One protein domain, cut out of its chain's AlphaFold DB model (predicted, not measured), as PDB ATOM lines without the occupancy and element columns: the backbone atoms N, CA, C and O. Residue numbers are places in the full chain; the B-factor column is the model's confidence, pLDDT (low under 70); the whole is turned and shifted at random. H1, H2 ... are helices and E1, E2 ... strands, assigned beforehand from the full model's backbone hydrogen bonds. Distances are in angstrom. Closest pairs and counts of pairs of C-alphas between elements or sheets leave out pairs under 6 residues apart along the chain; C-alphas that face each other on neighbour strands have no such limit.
ATOM      1  N   THR A  49      56.737 -12.060  20.769       92.88
ATOM      2  CA  THR A  49      58.093 -12.230  20.247       92.88
ATOM      3  C   THR A  49      58.040 -12.151  18.726       92.88
ATOM      4  O   THR A  49      57.121 -12.690  18.110       92.88
ATOM      5  N   ALA A  50      59.012 -11.464  18.126       94.69
ATOM      6  CA  ALA A  50      59.190 -11.384  16.682       94.69
ATOM      7  C   ALA A  50      60.564 -11.945  16.304       94.69
ATOM      8  O   ALA A  50      61.577 -11.531  16.866       94.69
ATOM      9  N   GLU A  51      60.590 -12.859  15.340       94.12
ATOM     10  CA  GLU A  51      61.796 -13.506  14.827       94.12
ATOM     11  C   GLU A  51      61.951 -13.246  13.326       94.12
ATOM     12  O   GLU A  51      60.969 -13.126  12.594       94.12
ATOM     13  N   GLY A  52      63.194 -13.177  12.844       88.81
ATOM     14  CA  GLY A  52      63.508 -12.931  11.434       88.81
ATOM     15  C   GLY A  52      63.885 -11.479  11.137       88.81
ATOM     16  O   GLY A  52      64.498 -10.797  11.955       88.81
ATOM     17  N   ASN A  53      63.552 -10.997   9.940       85.56
ATOM     18  CA  ASN A  53      63.994  -9.701   9.413       85.56
ATOM     19  C   ASN A  53      63.033  -8.550   9.783       85.56
ATOM     20  O   ASN A  53      62.695  -7.693   8.960       85.56
ATOM     21  N   GLY A  54      62.518  -8.556  11.013       85.25
ATOM     22  CA  GLY A  54      61.587  -7.543  11.513       85.25
ATOM     23  C   GLY A  54      60.213  -7.594  10.833       85.25
ATOM     24  O   GLY A  54      59.359  -8.385  11.217       85.25
ATOM     25  N   ARG A  55      59.976  -6.746   9.818       88.94
ATOM     26  CA  ARG A  55      58.677  -6.648   9.103       88.94
ATOM     27  C   ARG A  55      58.350  -7.877   8.242       88.94
ATOM     28  O   ARG A  55      57.259  -7.961   7.685       88.94
ATOM     29  N   MET A  56      59.308  -8.784   8.103       88.12
ATOM     30  CA  MET A  56      59.164 -10.077   7.453       88.12
ATOM     31  C   MET A  56      59.763 -11.128   8.376       88.12
ATOM     32  O   MET A  56      60.957 -11.074   8.675       88.12
ATOM     33  N   GLY A  57      58.942 -12.063   8.831       90.56
ATOM     34  CA  GLY A  57      59.346 -13.001   9.867       90.56
ATOM     35  C   GLY A  57      58.158 -13.588  10.607       90.56
ATOM     36  O   GLY A  57      57.015 -13.313  10.257       90.56
ATOM     37  N   HIS A  58      58.432 -14.385  11.626       93.81
ATOM     38  CA  HIS A  58      57.400 -15.034  12.420       93.81
ATOM     39  C   HIS A  58      57.149 -14.227  13.695       93.81
ATOM     40  O   HIS A  58      58.098 -13.840  14.382       93.81
ATOM     41  N   VAL A  59      55.887 -13.949  14.016       95.06
ATOM     42  CA  VAL A  59      55.498 -13.304  15.275       95.06
ATOM     43  C   VAL A  59      54.558 -14.205  16.047       95.06
ATOM     44  O   VAL A  59      53.624 -14.767  15.479       95.06
ATOM     45  N   PHE A  60      54.782 -14.321  17.351       94.00
ATOM     46  CA  PHE A  60      53.947 -15.143  18.215       94.00
ATOM     47  C   PHE A  60      53.763 -14.531  19.599       94.00
ATOM     48  O   PHE A  60      54.648 -13.851  20.118       94.00
ATOM     49  N   THR A  61      52.611 -14.780  20.216       94.31
ATOM     50  CA  THR A  61      52.348 -14.419  21.614       94.31
ATOM     51  C   THR A  61      52.487 -15.628  22.530       94.31
ATOM     52  O   THR A  61      52.256 -16.760  22.115       94.31
ATOM     53  N   GLY A  62      52.845 -15.394  23.792       85.38
ATOM     54  CA  GLY A  62      52.684 -16.394  24.855       85.38
ATOM     55  C   GLY A  62      51.230 -16.502  25.339       85.38
ATOM     56  O   GLY A  62      50.334 -15.898  24.755       85.38
ATOM     57  N   GLY A  63      51.006 -17.218  26.444       81.81
ATOM     58  CA  GLY A  63      49.700 -17.323  27.113       81.81
ATOM     59  C   GLY A  63      48.844 -18.510  26.659       81.81
ATOM     60  O   GLY A  63      49.268 -19.318  25.837       81.81
ATOM     61  N   ASP A  64      47.635 -18.606  27.220       77.69
ATOM     62  CA  ASP A  64      46.758 -19.784  27.088       77.69
ATOM     63  C   ASP A  64      46.245 -20.026  25.658       77.69
ATOM     64  O   ASP A  64      45.909 -21.151  25.295       77.69
ATOM     65  N   SER A  65      46.199 -18.976  24.832       82.88
ATOM     66  CA  SER A  65      45.821 -19.045  23.416       82.88
ATOM     67  C   SER A  65      46.792 -18.199  22.582       82.88
ATOM     68  O   SER A  65      46.559 -17.000  22.389       82.88
ATOM     69  N   PRO A  66      47.931 -18.773  22.154       84.38
ATOM     70  CA  PRO A  66      48.977 -18.033  21.463       84.38
ATOM     71  C   PRO A  66      48.559 -17.677  20.029       84.38
ATOM     72  O   PRO A  66      48.237 -18.552  19.225       84.38
ATOM     73  N   LEU A  67      48.605 -16.389  19.683       93.50
ATOM     74  CA  LEU A  67      48.459 -15.913  18.310       93.50
ATOM     75  C   LEU A  67      49.805 -16.048  17.600       93.50
ATOM     76  O   LEU A  67      50.790 -15.517  18.101       93.50
ATOM     77  N   GLN A  68      49.842 -16.716  16.445       94.12
ATOM     78  CA  GLN A  68      51.050 -16.896  15.632       94.12
ATOM     79  C   GLN A  68      50.786 -16.459  14.192       94.12
ATOM     80  O   GLN A  68      49.766 -16.840  13.617       94.12
ATOM     81  N   LEU A  69      51.673 -15.646  13.618       94.88
ATOM     82  CA  LEU A  69      51.510 -15.065  12.286       94.88
ATOM     83  C   LEU A  69      52.850 -14.979  11.548       94.88
ATOM     84  O   LEU A  69      53.852 -14.542  12.110       94.88
ATOM     85  N   ASP A  70      52.834 -15.302  10.256       94.31
ATOM     86  CA  ASP A  70      53.957 -15.046   9.352       94.31
ATOM     87  C   ASP A  70      53.788 -13.684   8.677       94.31
ATOM     88  O   ASP A  70      52.918 -13.481   7.828       94.31
ATOM     89  N   MET A  71      54.618 -12.728   9.081       94.62
ATOM     90  CA  MET A  71      54.559 -11.335   8.660       94.62
ATOM     91  C   MET A  71      55.129 -11.129   7.258       94.62
ATOM     92  O   MET A  71      56.142 -11.720   6.869       94.62
ATOM     93  N   GLY A  72      54.518 -10.197   6.531       92.44
ATOM     94  CA  GLY A  72      54.894  -9.829   5.176       92.44
ATOM     95  C   GLY A  72      54.983  -8.323   4.964       92.44
ATOM     96  O   GLY A  72      54.181  -7.535   5.465       92.44
ATOM     97  N   VAL A  73      55.932  -7.908   4.124       90.06
ATOM     98  CA  VAL A  73      55.990  -6.525   3.638       90.06
ATOM     99  C   VAL A  73      54.976  -6.360   2.492       90.06
ATOM    100  O   VAL A  73      54.973  -7.180   1.563       90.06
ATOM    101  N   PRO A  74      54.116  -5.321   2.515       89.38
ATOM    102  CA  PRO A  74      53.140  -5.089   1.457       89.38
ATOM    103  C   PRO A  74      53.821  -4.716   0.135       89.38
ATOM    104  O   PRO A  74      54.928  -4.172   0.115       89.38
ATOM    105  N   ARG A  75      53.127  -4.958  -0.986       89.12
ATOM    106  CA  ARG A  75      53.641  -4.638  -2.333       89.12
ATOM    107  C   ARG A  75      53.967  -3.159  -2.509       89.12
ATOM    108  O   ARG A  75      54.963  -2.822  -3.136       89.12
ATOM    109  N   THR A  76      53.169  -2.290  -1.895       86.88
ATOM    110  CA  THR A  76      53.376  -0.834  -1.895       86.88
ATOM    111  C   THR A  76      54.702  -0.417  -1.262       86.88
ATOM    112  O   THR A  76      55.212   0.647  -1.585       86.88
ATOM    113  N   ASN A  77      55.275  -1.258  -0.396       82.00
ATOM    114  CA  ASN A  77      56.514  -0.983   0.326       82.00
ATOM    115  C   ASN A  77      57.647  -1.922  -0.135       82.00
ATOM    116  O   ASN A  77      58.545  -2.231   0.642       82.00
ATOM    117  N   GLY A  78      57.590  -2.417  -1.378       82.62
ATOM    118  CA  GLY A  78      58.657  -3.222  -1.988       82.62
ATOM    119  C   GLY A  78      58.665  -4.707  -1.607       82.62
ATOM    120  O   GLY A  78      59.623  -5.409  -1.919       82.62
ATOM    121  N   GLY A  79      57.623  -5.208  -0.937       86.62
ATOM    122  CA  GLY A  79      57.497  -6.619  -0.567       86.62
ATOM    123  C   GLY A  79      56.653  -7.460  -1.529       86.62
ATOM    124  O   GLY A  79      56.070  -6.965  -2.491       86.62
ATOM    125  N   LYS A  80      56.530  -8.762  -1.239       86.81
ATOM    126  CA  LYS A  80      55.674  -9.687  -2.013       86.81
ATOM    127  C   LYS A  80      54.177  -9.509  -1.709       86.81
ATOM    128  O   LYS A  80      53.336  -9.871  -2.534       86.81
ATOM    129  N   GLY A  81      53.841  -8.913  -0.560       84.56
ATOM    130  CA  GLY A  81      52.467  -8.802  -0.061       84.56
ATOM    131  C   GLY A  81      51.882 -10.119   0.446       84.56
ATOM    132  O   GLY A  81      50.666 -10.264   0.461       84.56
ATOM    133  N   ASN A  82      52.735 -11.073   0.826       84.94
ATOM    134  CA  ASN A  82      52.316 -12.357   1.375       84.94
ATOM    135  C   ASN A  82      52.406 -12.280   2.902       84.94
ATOM    136  O   ASN A  82      53.516 -12.247   3.426       84.94
ATOM    137  N   GLY A  83      51.258 -12.221   3.578       88.69
ATOM    138  CA  GLY A  83      51.157 -12.165   5.041       88.69
ATOM    139  C   GLY A  83      50.692 -10.808   5.588       88.69
ATOM    140  O   GLY A  83      50.738  -9.798   4.872       88.69
ATOM    141  N   PRO A  84      50.210 -10.775   6.845       93.19
ATOM    142  CA  PRO A  84      49.850  -9.543   7.533       93.19
ATOM    143  C   PRO A  84      51.062  -8.635   7.768       93.19
ATOM    144  O   PRO A  84      52.205  -9.087   7.830       93.19
ATOM    145  N   ASN A  85      50.807  -7.340   7.932       93.25
ATOM    146  CA  ASN A  85      51.834  -6.348   8.261       93.25
ATOM    147  C   ASN A  85      51.543  -5.644   9.602       93.25
ATOM    148  O   ASN A  85      50.416  -5.705  10.100       93.25
ATOM    149  N   PRO A  86      52.542  -4.971  10.208       92.94
ATOM    150  CA  PRO A  86      52.360  -4.304  11.495       92.94
ATOM    151  C   PRO A  86      51.231  -3.264  11.504       92.94
ATOM    152  O   PRO A  86      50.519  -3.146  12.497       92.94
ATOM    153  N   GLU A  87      51.021  -2.536  10.404       93.94
ATOM    154  CA  GLU A  87      49.971  -1.516  10.311       93.94
ATOM    155  C   GLU A  87      48.569  -2.133  10.326       93.94
ATOM    156  O   GLU A  87      47.666  -1.568  10.938       93.94
ATOM    157  N   GLN A  88      48.384  -3.306   9.714       94.06
ATOM    158  CA  GLN A  88      47.130  -4.061   9.780       94.06
ATOM    159  C   GLN A  88      46.838  -4.540  11.202       94.06
ATOM    160  O   GLN A  88      45.720  -4.365  11.679       94.06
ATOM    161  N   LEU A  89      47.837  -5.095  11.898       94.12
ATOM    162  CA  LEU A  89      47.674  -5.530  13.289       94.12
ATOM    163  C   LEU A  89      47.330  -4.354  14.203       94.12
ATOM    164  O   LEU A  89      46.433  -4.459  15.040       94.12
ATOM    165  N   PHE A  90      47.990  -3.214  13.996       93.81
ATOM    166  CA  PHE A  90      47.680  -1.989  14.717       93.81
ATOM    167  C   PHE A  90      46.257  -1.499  14.415       93.81
ATOM    168  O   PHE A  90      45.512  -1.220  15.348       93.81
ATOM    169  N   ALA A  91      45.837  -1.460  13.144       94.50
ATOM    170  CA  ALA A  91      44.483  -1.058  12.757       94.50
ATOM    171  C   ALA A  91      43.407  -1.945  13.404       94.50
ATOM    172  O   ALA A  91      42.439  -1.435  13.968       94.50
ATOM    173  N   MET A  92      43.601  -3.265  13.380       95.00
ATOM    174  CA  MET A  92      42.680  -4.231  13.986       95.00
ATOM    175  C   MET A  92      42.610  -4.081  15.510       95.00
ATOM    176  O   MET A  92      41.519  -4.052  16.086       95.00
ATOM    177  N   GLY A  93      43.763  -3.956  16.175       93.00
ATOM    178  CA  GLY A  93      43.831  -3.751  17.623       93.00
ATOM    179  C   GLY A  93      43.192  -2.428  18.046       93.00
ATOM    180  O   GLY A  93      42.420  -2.384  19.004       93.00
ATOM    181  N   TYR A  94      43.443  -1.361  17.290       91.44
ATOM    182  CA  TYR A  94      42.893  -0.043  17.581       91.44
ATOM    183  C   TYR A  94      41.370  -0.020  17.399       91.44
ATOM    184  O   TYR A  94      40.656   0.382  18.317       91.44
ATOM    185  N   ALA A  95      40.862  -0.516  16.265       93.38
ATOM    186  CA  ALA A  95      39.426  -0.565  15.979       93.38
ATOM    187  C   ALA A  95      38.654  -1.402  17.011       93.38
ATOM    188  O   ALA A  95      37.644  -0.949  17.550       93.38
ATOM    189  N   SER A  96      39.148  -2.604  17.329       93.94
ATOM    190  CA  SER A  96      38.498  -3.501  18.297       93.94
ATOM    191  C   SER A  96      38.457  -2.907  19.704       93.94
ATOM    192  O   SER A  96      37.420  -2.951  20.371       93.94
ATOM    193  N   CYS A  97      39.553  -2.296  20.148       91.94
ATOM    194  CA  CYS A  97      39.619  -1.680  21.465       91.94
ATOM    195  C   CYS A  97      38.738  -0.416  21.539       91.94
ATOM    196  O   CYS A  97      38.033  -0.215  22.530       91.94
ATOM    197  N   PHE A  98      38.699   0.400  20.480       91.88
ATOM    198  CA  PHE A  98      37.861   1.601  20.436       91.88
ATOM    199  C   PHE A  98      36.362   1.262  20.405       91.88
ATOM    200  O   PHE A  98      35.575   1.886  21.116       91.88
ATOM    201  N   LEU A  99      35.964   0.200  19.693       92.50
ATOM    202  CA  LEU A  99      34.597  -0.331  19.755       92.50
ATOM    203  C   LEU A  99      34.216  -0.761  21.183       92.50
ATOM    204  O   LEU A  99      33.102  -0.503  21.640       92.50
ATOM    205  N   GLY A 100      35.150  -1.367  21.923       92.06
ATOM    206  CA  GLY A 100      34.964  -1.681  23.343       92.06
ATOM    207  C   GLY A 100      34.714  -0.435  24.203       92.06
ATOM    208  O   GLY A 100      33.802  -0.428  25.034       92.06
ATOM    209  N   ALA A 101      35.467   0.643  23.967       91.31
ATOM    210  CA  ALA A 101      35.285   1.919  24.662       91.31
ATOM    211  C   ALA A 101      33.923   2.563  24.354       91.31
ATOM    212  O   ALA A 101      33.249   3.035  25.273       91.31
ATOM    213  N   ILE A 102      33.481   2.516  23.095       91.75
ATOM    214  CA  ILE A 102      32.152   2.973  22.671       91.75
ATOM    215  C   ILE A 102      31.050   2.207  23.400       91.75
ATOM    216  O   ILE A 102      30.161   2.823  23.985       91.75
ATOM    217  N   ARG A 103      31.116   0.871  23.420       92.75
ATOM    218  CA  ARG A 103      30.124   0.034  24.115       92.75
ATOM    219  C   ARG A 103      30.045   0.363  25.600       92.75
ATOM    220  O   ARG A 103      28.952   0.470  26.155       92.75
ATOM    221  N   LEU A 104      31.192   0.591  26.239       91.12
ATOM    222  CA  LEU A 104      31.245   1.010  27.637       91.12
ATOM    223  C   LEU A 104      30.632   2.404  27.847       91.12
ATOM    224  O   LEU A 104      29.870   2.603  28.794       91.12
ATOM    225  N   ALA A 105      30.949   3.371  26.984       91.75
ATOM    226  CA  ALA A 105      30.387   4.720  27.046       91.75
ATOM    227  C   ALA A 105      28.862   4.702  26.853       91.75
ATOM    228  O   ALA A 105      28.136   5.242  27.689       91.75
ATOM    229  N   ALA A 106      28.381   3.991  25.834       91.94
ATOM    230  CA  ALA A 106      26.964   3.803  25.543       91.94
ATOM    231  C   ALA A 106      26.226   3.115  26.702       91.94
ATOM    232  O   ALA A 106      25.164   3.574  27.122       91.94
ATOM    233  N   SER A 107      26.816   2.068  27.292       92.44
ATOM    234  CA  SER A 107      26.245   1.387  28.459       92.44
ATOM    235  C   SER A 107      26.112   2.315  29.667       92.44
ATOM    236  O   SER A 107      25.095   2.257  30.353       92.44
ATOM    237  N   ARG A 108      27.099   3.180  29.939       91.50
ATOM    238  CA  ARG A 108      27.013   4.146  31.052       91.50
ATOM    239  C   ARG A 108      26.011   5.268  30.792       91.50
ATOM    240  O   ARG A 108      25.467   5.812  31.743       91.50
ATOM    241  N   ALA A 109      25.749   5.584  29.527       89.62
ATOM    242  CA  ALA A 109      24.714   6.530  29.122       89.62
ATOM    243  C   ALA A 109      23.302   5.910  29.080       89.62
ATOM    244  O   ALA A 109      22.358   6.587  28.682       89.62
ATOM    245  N   GLY A 110      23.143   4.626  29.433       92.38
ATOM    246  CA  GLY A 110      21.863   3.915  29.337       92.38
ATOM    247  C   GLY A 110      21.410   3.631  27.898       92.38
ATOM    248  O   GLY A 110      20.251   3.302  27.676       92.38
ATOM    249  N   LYS A 111      22.311   3.744  26.914       91.38
ATOM    250  CA  LYS A 111      22.041   3.626  25.469       91.38
ATOM    251  C   LYS A 111      22.728   2.398  24.864       91.38
ATOM    252  O   LYS A 111      23.393   2.495  23.837       91.38
ATOM    253  N   LYS A 112      22.611   1.237  25.515       91.12
ATOM    254  CA  LYS A 112      23.338   0.011  25.130       91.12
ATOM    255  C   LYS A 112      23.121  -0.387  23.662       91.12
ATOM    256  O   LYS A 112      24.092  -0.703  22.985       91.12
ATOM    257  N   GLU A 113      21.890  -0.254  23.171       91.06
ATOM    258  CA  GLU A 113      21.508  -0.564  21.784       91.06
ATOM    259  C   GLU A 113      22.381   0.172  20.746       91.06
ATOM    260  O   GLU A 113      22.760  -0.402  19.727       91.06
ATOM    261  N   LEU A 114      22.772   1.425  21.027       87.06
ATOM    262  CA  LEU A 114      23.654   2.202  20.146       87.06
ATOM    263  C   LEU A 114      25.076   1.632  20.111       87.06
ATOM    264  O   LEU A 114      25.711   1.615  19.063       87.06
ATOM    265  N   GLY A 115      25.580   1.148  21.249       87.56
ATOM    266  CA  GLY A 115      26.891   0.503  21.318       87.56
ATOM    267  C   GLY A 115      26.925  -0.857  20.614       87.56
ATOM    268  O   GLY A 115      27.964  -1.248  20.078       87.56
ATOM    269  N   ASP A 116      25.801  -1.574  20.596       89.50
ATOM    270  CA  ASP A 116      25.685  -2.877  19.936       89.50
ATOM    271  C   ASP A 116      25.593  -2.736  18.407       89.50
ATOM    272  O   ASP A 116      26.173  -3.550  17.686       89.50
ATOM    273  N   ALA A 117      24.956  -1.668  17.916       89.44
ATOM    274  CA  ALA A 117      24.887  -1.325  16.494       89.44
ATOM    275  C   ALA A 117      26.171  -0.676  15.936       89.44
ATOM    276  O   ALA A 117      26.308  -0.540  14.719       89.44
ATOM    277  N   ALA A 118      27.100  -0.265  16.803       92.56
ATOM    278  CA  ALA A 118      28.282   0.483  16.403       92.56
ATOM    279  C   ALA A 118      29.292  -0.362  15.613       92.56
ATOM    280  O   ALA A 118      29.627  -1.489  15.994       92.56
ATOM    281  N   GLN A 119      29.858   0.232  14.564       94.25
ATOM    282  CA  GLN A 119      31.019  -0.292  13.846       94.25
ATOM    283  C   GLN A 119      32.133   0.751  13.843       94.25
ATOM    284  O   GLN A 119      31.879   1.941  13.682       94.25
ATOM    285  N   VAL A 120      33.373   0.305  14.048       93.06
ATOM    286  CA  VAL A 120      34.548   1.179  14.079       93.06
ATOM    287  C   VAL A 120      35.489   0.796  12.953       93.06
ATOM    288  O   VAL A 120      35.949  -0.344  12.880       93.06
ATOM    289  N   HIS A 121      35.829   1.777  12.127       93.31
ATOM    290  CA  HIS A 121      36.750   1.642  11.010       93.31
ATOM    291  C   HIS A 121      38.033   2.409  11.324       93.31
ATOM    292  O   HIS A 121      38.005   3.622  11.513       93.31
ATOM    293  N   ALA A 122      39.169   1.711  11.389       93.38
ATOM    294  CA  ALA A 122      40.475   2.332  11.613       93.38
ATOM    295  C   ALA A 122      41.309   2.329  10.328       93.38
ATOM    296  O   ALA A 122      41.742   1.284   9.845       93.38
ATOM    297  N   SER A 123      41.575   3.518   9.795       93.00
ATOM    298  CA  SER A 123      42.467   3.733   8.658       93.00
ATOM    299  C   SER A 123      43.856   4.133   9.147       93.00
ATOM    300  O   SER A 123      44.052   5.252   9.617       93.00
ATOM    301  N   VAL A 124      44.833   3.239   8.999       92.69
ATOM    302  CA  VAL A 124      46.222   3.454   9.435       92.69
ATOM    303  C   VAL A 124      47.124   3.667   8.224       92.69
ATOM    304  O   VAL A 124      47.086   2.903   7.261       92.69
ATOM    305  N   ARG A 125      47.948   4.713   8.268       90.12
ATOM    306  CA  ARG A 125      48.898   5.082   7.213       90.12
ATOM    307  C   ARG A 125      50.299   5.175   7.796       90.12
ATOM    308  O   ARG A 125      50.482   5.823   8.820       90.12
ATOM    309  N   LEU A 126      51.276   4.581   7.116       89.50
ATOM    310  CA  LEU A 126      52.701   4.719   7.421       89.50
ATOM    311  C   LEU A 126      53.331   5.710   6.437       89.50
ATOM    312  O   LEU A 126      53.140   5.575   5.227       89.50
ATOM    313  N   GLY A 127      54.091   6.680   6.935       88.25
ATOM    314  CA  GLY A 127      54.777   7.657   6.091       88.25
ATOM    315  C   GLY A 127      55.838   8.452   6.840       88.25
ATOM    316  O   GLY A 127      56.085   8.215   8.019       88.25
ATOM    317  N   HIS A 128      56.461   9.400   6.147       87.75
ATOM    318  CA  HIS A 128      57.414  10.326   6.754       87.75
ATOM    319  C   HIS A 128      56.656  11.534   7.319       87.75
ATOM    320  O   HIS A 128      55.840  12.119   6.595       87.75
ATOM    321  N   PRO A 129      56.876  11.908   8.589       86.56
ATOM    322  CA  PRO A 129      56.327  13.142   9.129       86.56
ATOM    323  C   PRO A 129      56.881  14.366   8.388       86.56
ATOM    324  O   PRO A 129      57.980  14.339   7.843       86.56
ATOM    325  N   THR A 130      56.127  15.462   8.384       83.38
ATOM    326  CA  THR A 130      56.554  16.718   7.740       83.38
ATOM    327  C   THR A 130      57.558  17.505   8.591       83.38
ATOM    328  O   THR A 130      58.277  18.348   8.070       83.38
ATOM    329  N   ASP A 131      57.588  17.247   9.899       82.94
ATOM    330  CA  ASP A 131      58.256  18.049  10.929       82.94
ATOM    331  C   ASP A 131      59.511  17.390  11.526       82.94
ATOM    332  O   ASP A 131      60.204  18.012  12.327       82.94
ATOM    333  N   ARG A 132      59.796  16.131  11.177       80.69
ATOM    334  CA  ARG A 132      60.918  15.360  11.726       80.69
ATOM    335  C   ARG A 132      61.332  14.240  10.781       80.69
ATOM    336  O   ARG A 132      60.514  13.718  10.023       80.69
ATOM    337  N   GLU A 133      62.588  13.829  10.885       83.62
ATOM    338  CA  GLU A 133      63.085  12.645  10.187       83.62
ATOM    339  C   GLU A 133      62.511  11.347  10.788       83.62
ATOM    340  O   GLU A 133      62.112  11.294  11.954       83.62
ATOM    341  N   GLY A 134      62.469  10.283   9.982       85.94
ATOM    342  CA  GLY A 134      61.990   8.957  10.385       85.94
ATOM    343  C   GLY A 134      60.582   8.607   9.889       85.94
ATOM    344  O   GLY A 134      60.043   9.233   8.978       85.94
ATOM    345  N   LEU A 135      59.996   7.558  10.472       86.00
ATOM    346  CA  LEU A 135      58.668   7.048  10.120       86.00
ATOM    347  C   LEU A 135      57.637   7.409  11.194       86.00
ATOM    348  O   LEU A 135      57.909   7.318  12.391       86.00
ATOM    349  N   GLY A 136      56.431   7.761  10.760       87.38
ATOM    350  CA  GLY A 136      55.274   8.021  11.607       87.38
ATOM    351  C   GLY A 136      54.033   7.274  11.126       87.38
ATOM    352  O   GLY A 136      53.903   6.932   9.947       87.38
ATOM    353  N   LEU A 137      53.109   7.038  12.059       89.56
ATOM    354  CA  LEU A 137      51.775   6.521  11.768       89.56
ATOM    355  C   LEU A 137      50.751   7.659  11.828       89.56
ATOM    356  O   LEU A 137      50.775   8.479  12.742       89.56
ATOM    357  N   SER A 138      49.834   7.688  10.866       88.75
ATOM    358  CA  SER A 138      48.629   8.519  10.888       88.75
ATOM    359  C   SER A 138      47.415   7.603  10.968       88.75
ATOM    360  O   SER A 138      47.304   6.653  10.192       88.75
ATOM    361  N   VAL A 139      46.526   7.879  11.918       89.00
ATOM    362  CA  VAL A 139      45.350   7.054  12.206       89.00
ATOM    363  C   VAL A 139      44.109   7.918  12.024       89.00
ATOM    364  O   VAL A 139      44.015   8.987  12.621       89.00
ATOM    365  N   ASN A 140      43.167   7.465  11.199       89.62
ATOM    366  CA  ASN A 140      41.807   7.996  11.160       89.62
ATOM    367  C   ASN A 140      40.853   6.934  11.697       89.62
ATOM    368  O   ASN A 140      40.957   5.773  11.303       89.62
ATOM    369  N   ILE A 141      39.944   7.334  12.575       88.88
ATOM    370  CA  ILE A 141      38.902   6.467  13.114       88.88
ATOM    371  C   ILE A 141      37.581   7.007  12.605       88.88
ATOM    372  O   ILE A 141      37.343   8.199  12.736       88.88
ATOM    373  N   ASP A 142      36.742   6.147  12.049       89.94
ATOM    374  CA  ASP A 142      35.385   6.475  11.633       89.94
ATOM    375  C   ASP A 142      34.423   5.539  12.378       89.94
ATOM    376  O   ASP A 142      34.679   4.337  12.496       89.94
ATOM    377  N   VAL A 143      33.344   6.091  12.934       90.19
ATOM    378  CA  VAL A 143      32.347   5.340  13.708       90.19
ATOM    379  C   VAL A 143      31.024   5.380  12.963       90.19
ATOM    380  O   VAL A 143      30.502   6.452  12.677       90.19
ATOM    381  N   GLU A 144      30.469   4.210  12.674       91.31
ATOM    382  CA  GLU A 144      29.152   4.047  12.062       91.31
ATOM    383  C   GLU A 144      28.151   3.516  13.094       91.31
ATOM    384  O   GLU A 144      28.517   2.779  14.010       91.31
ATOM    385  N   GLY A 145      26.873   3.879  12.947       85.94
ATOM    386  CA  GLY A 145      25.785   3.398  13.812       85.94
ATOM    387  C   GLY A 145      25.536   4.222  15.083       85.94
ATOM    388  O   GLY A 145      24.591   3.927  15.813       85.94
ATOM    389  N   ILE A 146      26.324   5.272  15.335       84.62
ATOM    390  CA  ILE A 146      26.146   6.200  16.462       84.62
ATOM    391  C   ILE A 146      26.129   7.635  15.940       84.62
ATOM    392  O   ILE A 146      27.120   8.095  15.389       84.62
ATOM    393  N   ASP A 147      25.025   8.345  16.177       81.88
ATOM    394  CA  ASP A 147      24.878   9.783  15.890       81.88
ATOM    395  C   ASP A 147      24.830  10.596  17.200       81.88
ATOM    396  O   ASP A 147      23.974  11.447  17.423       81.88
ATOM    397  N   ASP A 148      25.705  10.229  18.139       84.19
ATOM    398  CA  ASP A 148      25.833  10.846  19.461       84.19
ATOM    399  C   ASP A 148      27.307  11.162  19.734       84.19
ATOM    400  O   ASP A 148      28.083  10.326  20.218       84.19
ATOM    401  N   ASP A 149      27.685  12.400  19.421       85.00
ATOM    402  CA  ASP A 149      29.049  12.905  19.578       85.00
ATOM    403  C   ASP A 149      29.535  12.837  21.035       85.00
ATOM    404  O   ASP A 149      30.735  12.706  21.277       85.00
ATOM    405  N   ALA A 150      28.633  12.873  22.025       85.94
ATOM    406  CA  ALA A 150      29.013  12.791  23.434       85.94
ATOM    407  C   ALA A 150      29.493  11.381  23.808       85.94
ATOM    408  O   ALA A 150      30.438  11.233  24.589       85.94
ATOM    409  N   ILE A 151      28.893  10.337  23.224       85.25
ATOM    410  CA  ILE A 151      29.356   8.953  23.399       85.25
ATOM    411  C   ILE A 151      30.727   8.769  22.745       85.25
ATOM    412  O   ILE A 151      31.619   8.186  23.366       85.25
ATOM    413  N   ILE A 152      30.917   9.298  21.534       85.62
ATOM    414  CA  ILE A 152      32.188   9.209  20.800       85.62
ATOM    415  C   ILE A 152      33.296   9.963  21.551       85.62
ATOM    416  O   ILE A 152      34.382   9.422  21.767       85.62
ATOM    417  N   ALA A 153      33.015  11.176  22.032       85.31
ATOM    418  CA  ALA A 153      33.951  11.958  22.836       85.31
ATOM    419  C   ALA A 153      34.301  11.256  24.158       85.31
ATOM    420  O   ALA A 153      35.476  11.164  24.518       85.31
ATOM    421  N   SER A 154      33.307  10.689  24.852       84.88
ATOM    422  CA  SER A 154      33.544   9.930  26.086       84.88
ATOM    423  C   SER A 154      34.362   8.658  25.838       84.88
ATOM    424  O   SER A 154      35.185   8.283  26.674       84.88
ATOM    425  N   ALA A 155      34.174   8.000  24.690       85.44
ATOM    426  CA  ALA A 155      34.998   6.868  24.284       85.44
ATOM    427  C   ALA A 155      36.456   7.296  24.055       85.44
ATOM    428  O   ALA A 155      37.356   6.642  24.577       85.44
ATOM    429  N   HIS A 156      36.694   8.419  23.369       81.19
ATOM    430  CA  HIS A 156      38.039   8.972  23.160       81.19
ATOM    431  C   HIS A 156      38.763   9.341  24.458       81.19
ATOM    432  O   HIS A 156      39.959   9.089  24.568       81.19
ATOM    433  N   GLU A 157      38.059   9.914  25.433       78.75
ATOM    434  CA  GLU A 157      38.643  10.283  26.729       78.75
ATOM    435  C   GLU A 157      39.059   9.056  27.551       78.75
ATOM    436  O   GLU A 157      40.070   9.065  28.250       78.75
ATOM    437  N   ARG A 158      38.276   7.978  27.464       72.50
ATOM    438  CA  ARG A 158      38.500   6.748  28.236       72.50
ATOM    439  C   ARG A 158      39.451   5.776  27.563       72.50
ATOM    440  O   ARG A 158      39.895   4.822  28.197       72.50
ATOM    441  N   TYR A 159      39.724   5.985  26.284       68.19
ATOM    442  CA  TYR A 159      40.629   5.158  25.522       68.19
ATOM    443  C   TYR A 159      42.081   5.544  25.830       68.19
ATOM    444  O   TYR A 159      42.581   6.580  25.399       68.19
ATOM    445  N   THR A 160      42.753   4.697  26.609       54.47
ATOM    446  CA  THR A 160      44.073   4.968  27.201       54.47
ATOM    447  C   THR A 160      45.263   4.695  26.278       54.47
ATOM    448  O   THR A 160      46.392   5.008  26.655       54.47
ATOM    449  N   ILE A 161      45.060   4.131  25.078       56.03
ATOM    450  CA  ILE A 161      46.104   4.170  24.042       56.03
ATOM    451  C   ILE A 161      46.082   5.603  23.519       56.03
ATOM    452  O   ILE A 161      45.282   5.938  22.650       56.03
ATOM    453  N   ASP A 162      46.898   6.439  24.160       47.31
ATOM    454  CA  ASP A 162      46.904   7.897  24.078       47.31
ATOM    455  C   ASP A 162      46.530   8.408  22.677       47.31
ATOM    456  O   ASP A 162      47.344   8.448  21.756       47.31
ATOM    457  N   THR A 163      45.265   8.797  22.505       45.53
ATOM    458  CA  THR A 163      44.752   9.392  21.263       45.53
ATOM    459  C   THR A 163      45.436  10.725  20.959       45.53
ATOM    460  O   THR A 163      45.414  11.172  19.811       45.53
ATOM    461  N   ARG A 164      46.125  11.339  21.936       41.34
ATOM    462  CA  ARG A 164      46.954  12.537  21.736       41.34
ATOM    463  C   ARG A 164      48.230  12.231  20.948       41.34
ATOM    464  O   ARG A 164      48.778  13.141  20.338       41.34
ATOM    465  N   LEU A 165      48.654  10.964  20.850       43.00
ATOM    466  CA  LEU A 165      49.712  10.547  19.917       43.00
ATOM    467  C   LEU A 165      49.302  10.713  18.444       43.00
ATOM    468  O   LEU A 165      50.177  10.861  17.593       43.00
ATOM    469  N   PHE A 166      47.997  10.694  18.147       46.50
ATOM    470  CA  PHE A 166      47.452  10.618  16.786       46.50
ATOM    471  C   PHE A 166      46.286  11.586  16.559       46.50
ATOM    472  O   PHE A 166      45.338  11.258  15.847       46.50
TER     473      PHE A 166
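Overview. This is residues 49 to 166 of the 499 residues of the protein "PWI domain-containing protein" of Hericium alpestre (UniProt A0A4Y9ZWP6). One long helix, H1, has a long two-stranded hairpin, E4 and E5, packed beside it mainly through E4, and a small separate three-stranded sheet, E1, E2 and E3, lies beyond its first end. At its other end the short helix H2 folds back on H1, and H3 packs steeply across residues 98 to 106 of H1. You will find 118 printed residues in the order E1 E2 E3 H1 H2 E4 E5 H3 H4, four named helices and five named strands, a mixed class; both sheets, ordered E1 - E2 - E3 and E4 - E5, are antiparallel. The whole is loose, with a radius of gyration of the C-alphas of 17.0 A, and flat, spanning 48 by 43 by 22 A.

Arrangement. Begin with E1, residues 49 to 52, E2, residues 57 to 61, and E3, residues 68 to 71: they form a meander, each strand the antiparallel neighbour of the one before. Look for N 51 and O 58 at 2.8 A between E1 and E2, and for N 71 and O 57 at 2.7 A between E2 and E3. H1, residues 86 to 108, is not on this sheet; its closest C-alphas to E3 are those of Pro 86 and Met 71, 7.9 A apart. Next find E4, residues 119 to 127, and E5, residues 136 to 144, a hairpin with N 123 and O 140 at 2.8 A. H1 and E4 come closest at the C-alphas of Ala 95 and Ala 122, 5.3 A. H2, residues 112 to 117, touches residues 99 to 107 of H1 alone, closest at the C-alphas of Arg 103 and Gly 115, 4.3 A; they are a helical hairpin at a shallow tilt of 31 degrees, opposite ways. H3, residues 149 to 158, touches residues 98 to 106 of H1 alone, closest at the C-alphas of Ala 101 and Ala 155, 5.0 A, at a steep tilt of 65 degrees, opposite ways. H4, residues 163 to 166, has its closest C-alpha pair with E5 at Phe 166 and Val 139, 6.2 A. H4 and H3 are close but not clearly touching, and H2 and H3 are apart. In H1, H2 and H3 every O i to N i+4 pair is within hydrogen-bond range; H4 is too short for one.

Along the chain. Find C-alpha 49 at (58.093, -12.230, 20.247), where E1 begins. From C-alpha 86 at (52.360, -4.304, 11.495), H1 runs 33.1 A to C-alpha 108. E4 is 26.2 A long, E5 26.4 A and H3 14.2 A. H4 ends at C-alpha 166, (47.452, 10.618, 16.786).

Size, cuts and confidence. The two C-alphas farthest apart are those of Gly 78 and Gly 110, 48.8 A. The printed part has no cut, and the link from E3 to H1, residues 72 to 85, is long. The mean pLDDT of the printed part is 86.6; residues 159 to 166 are under 70.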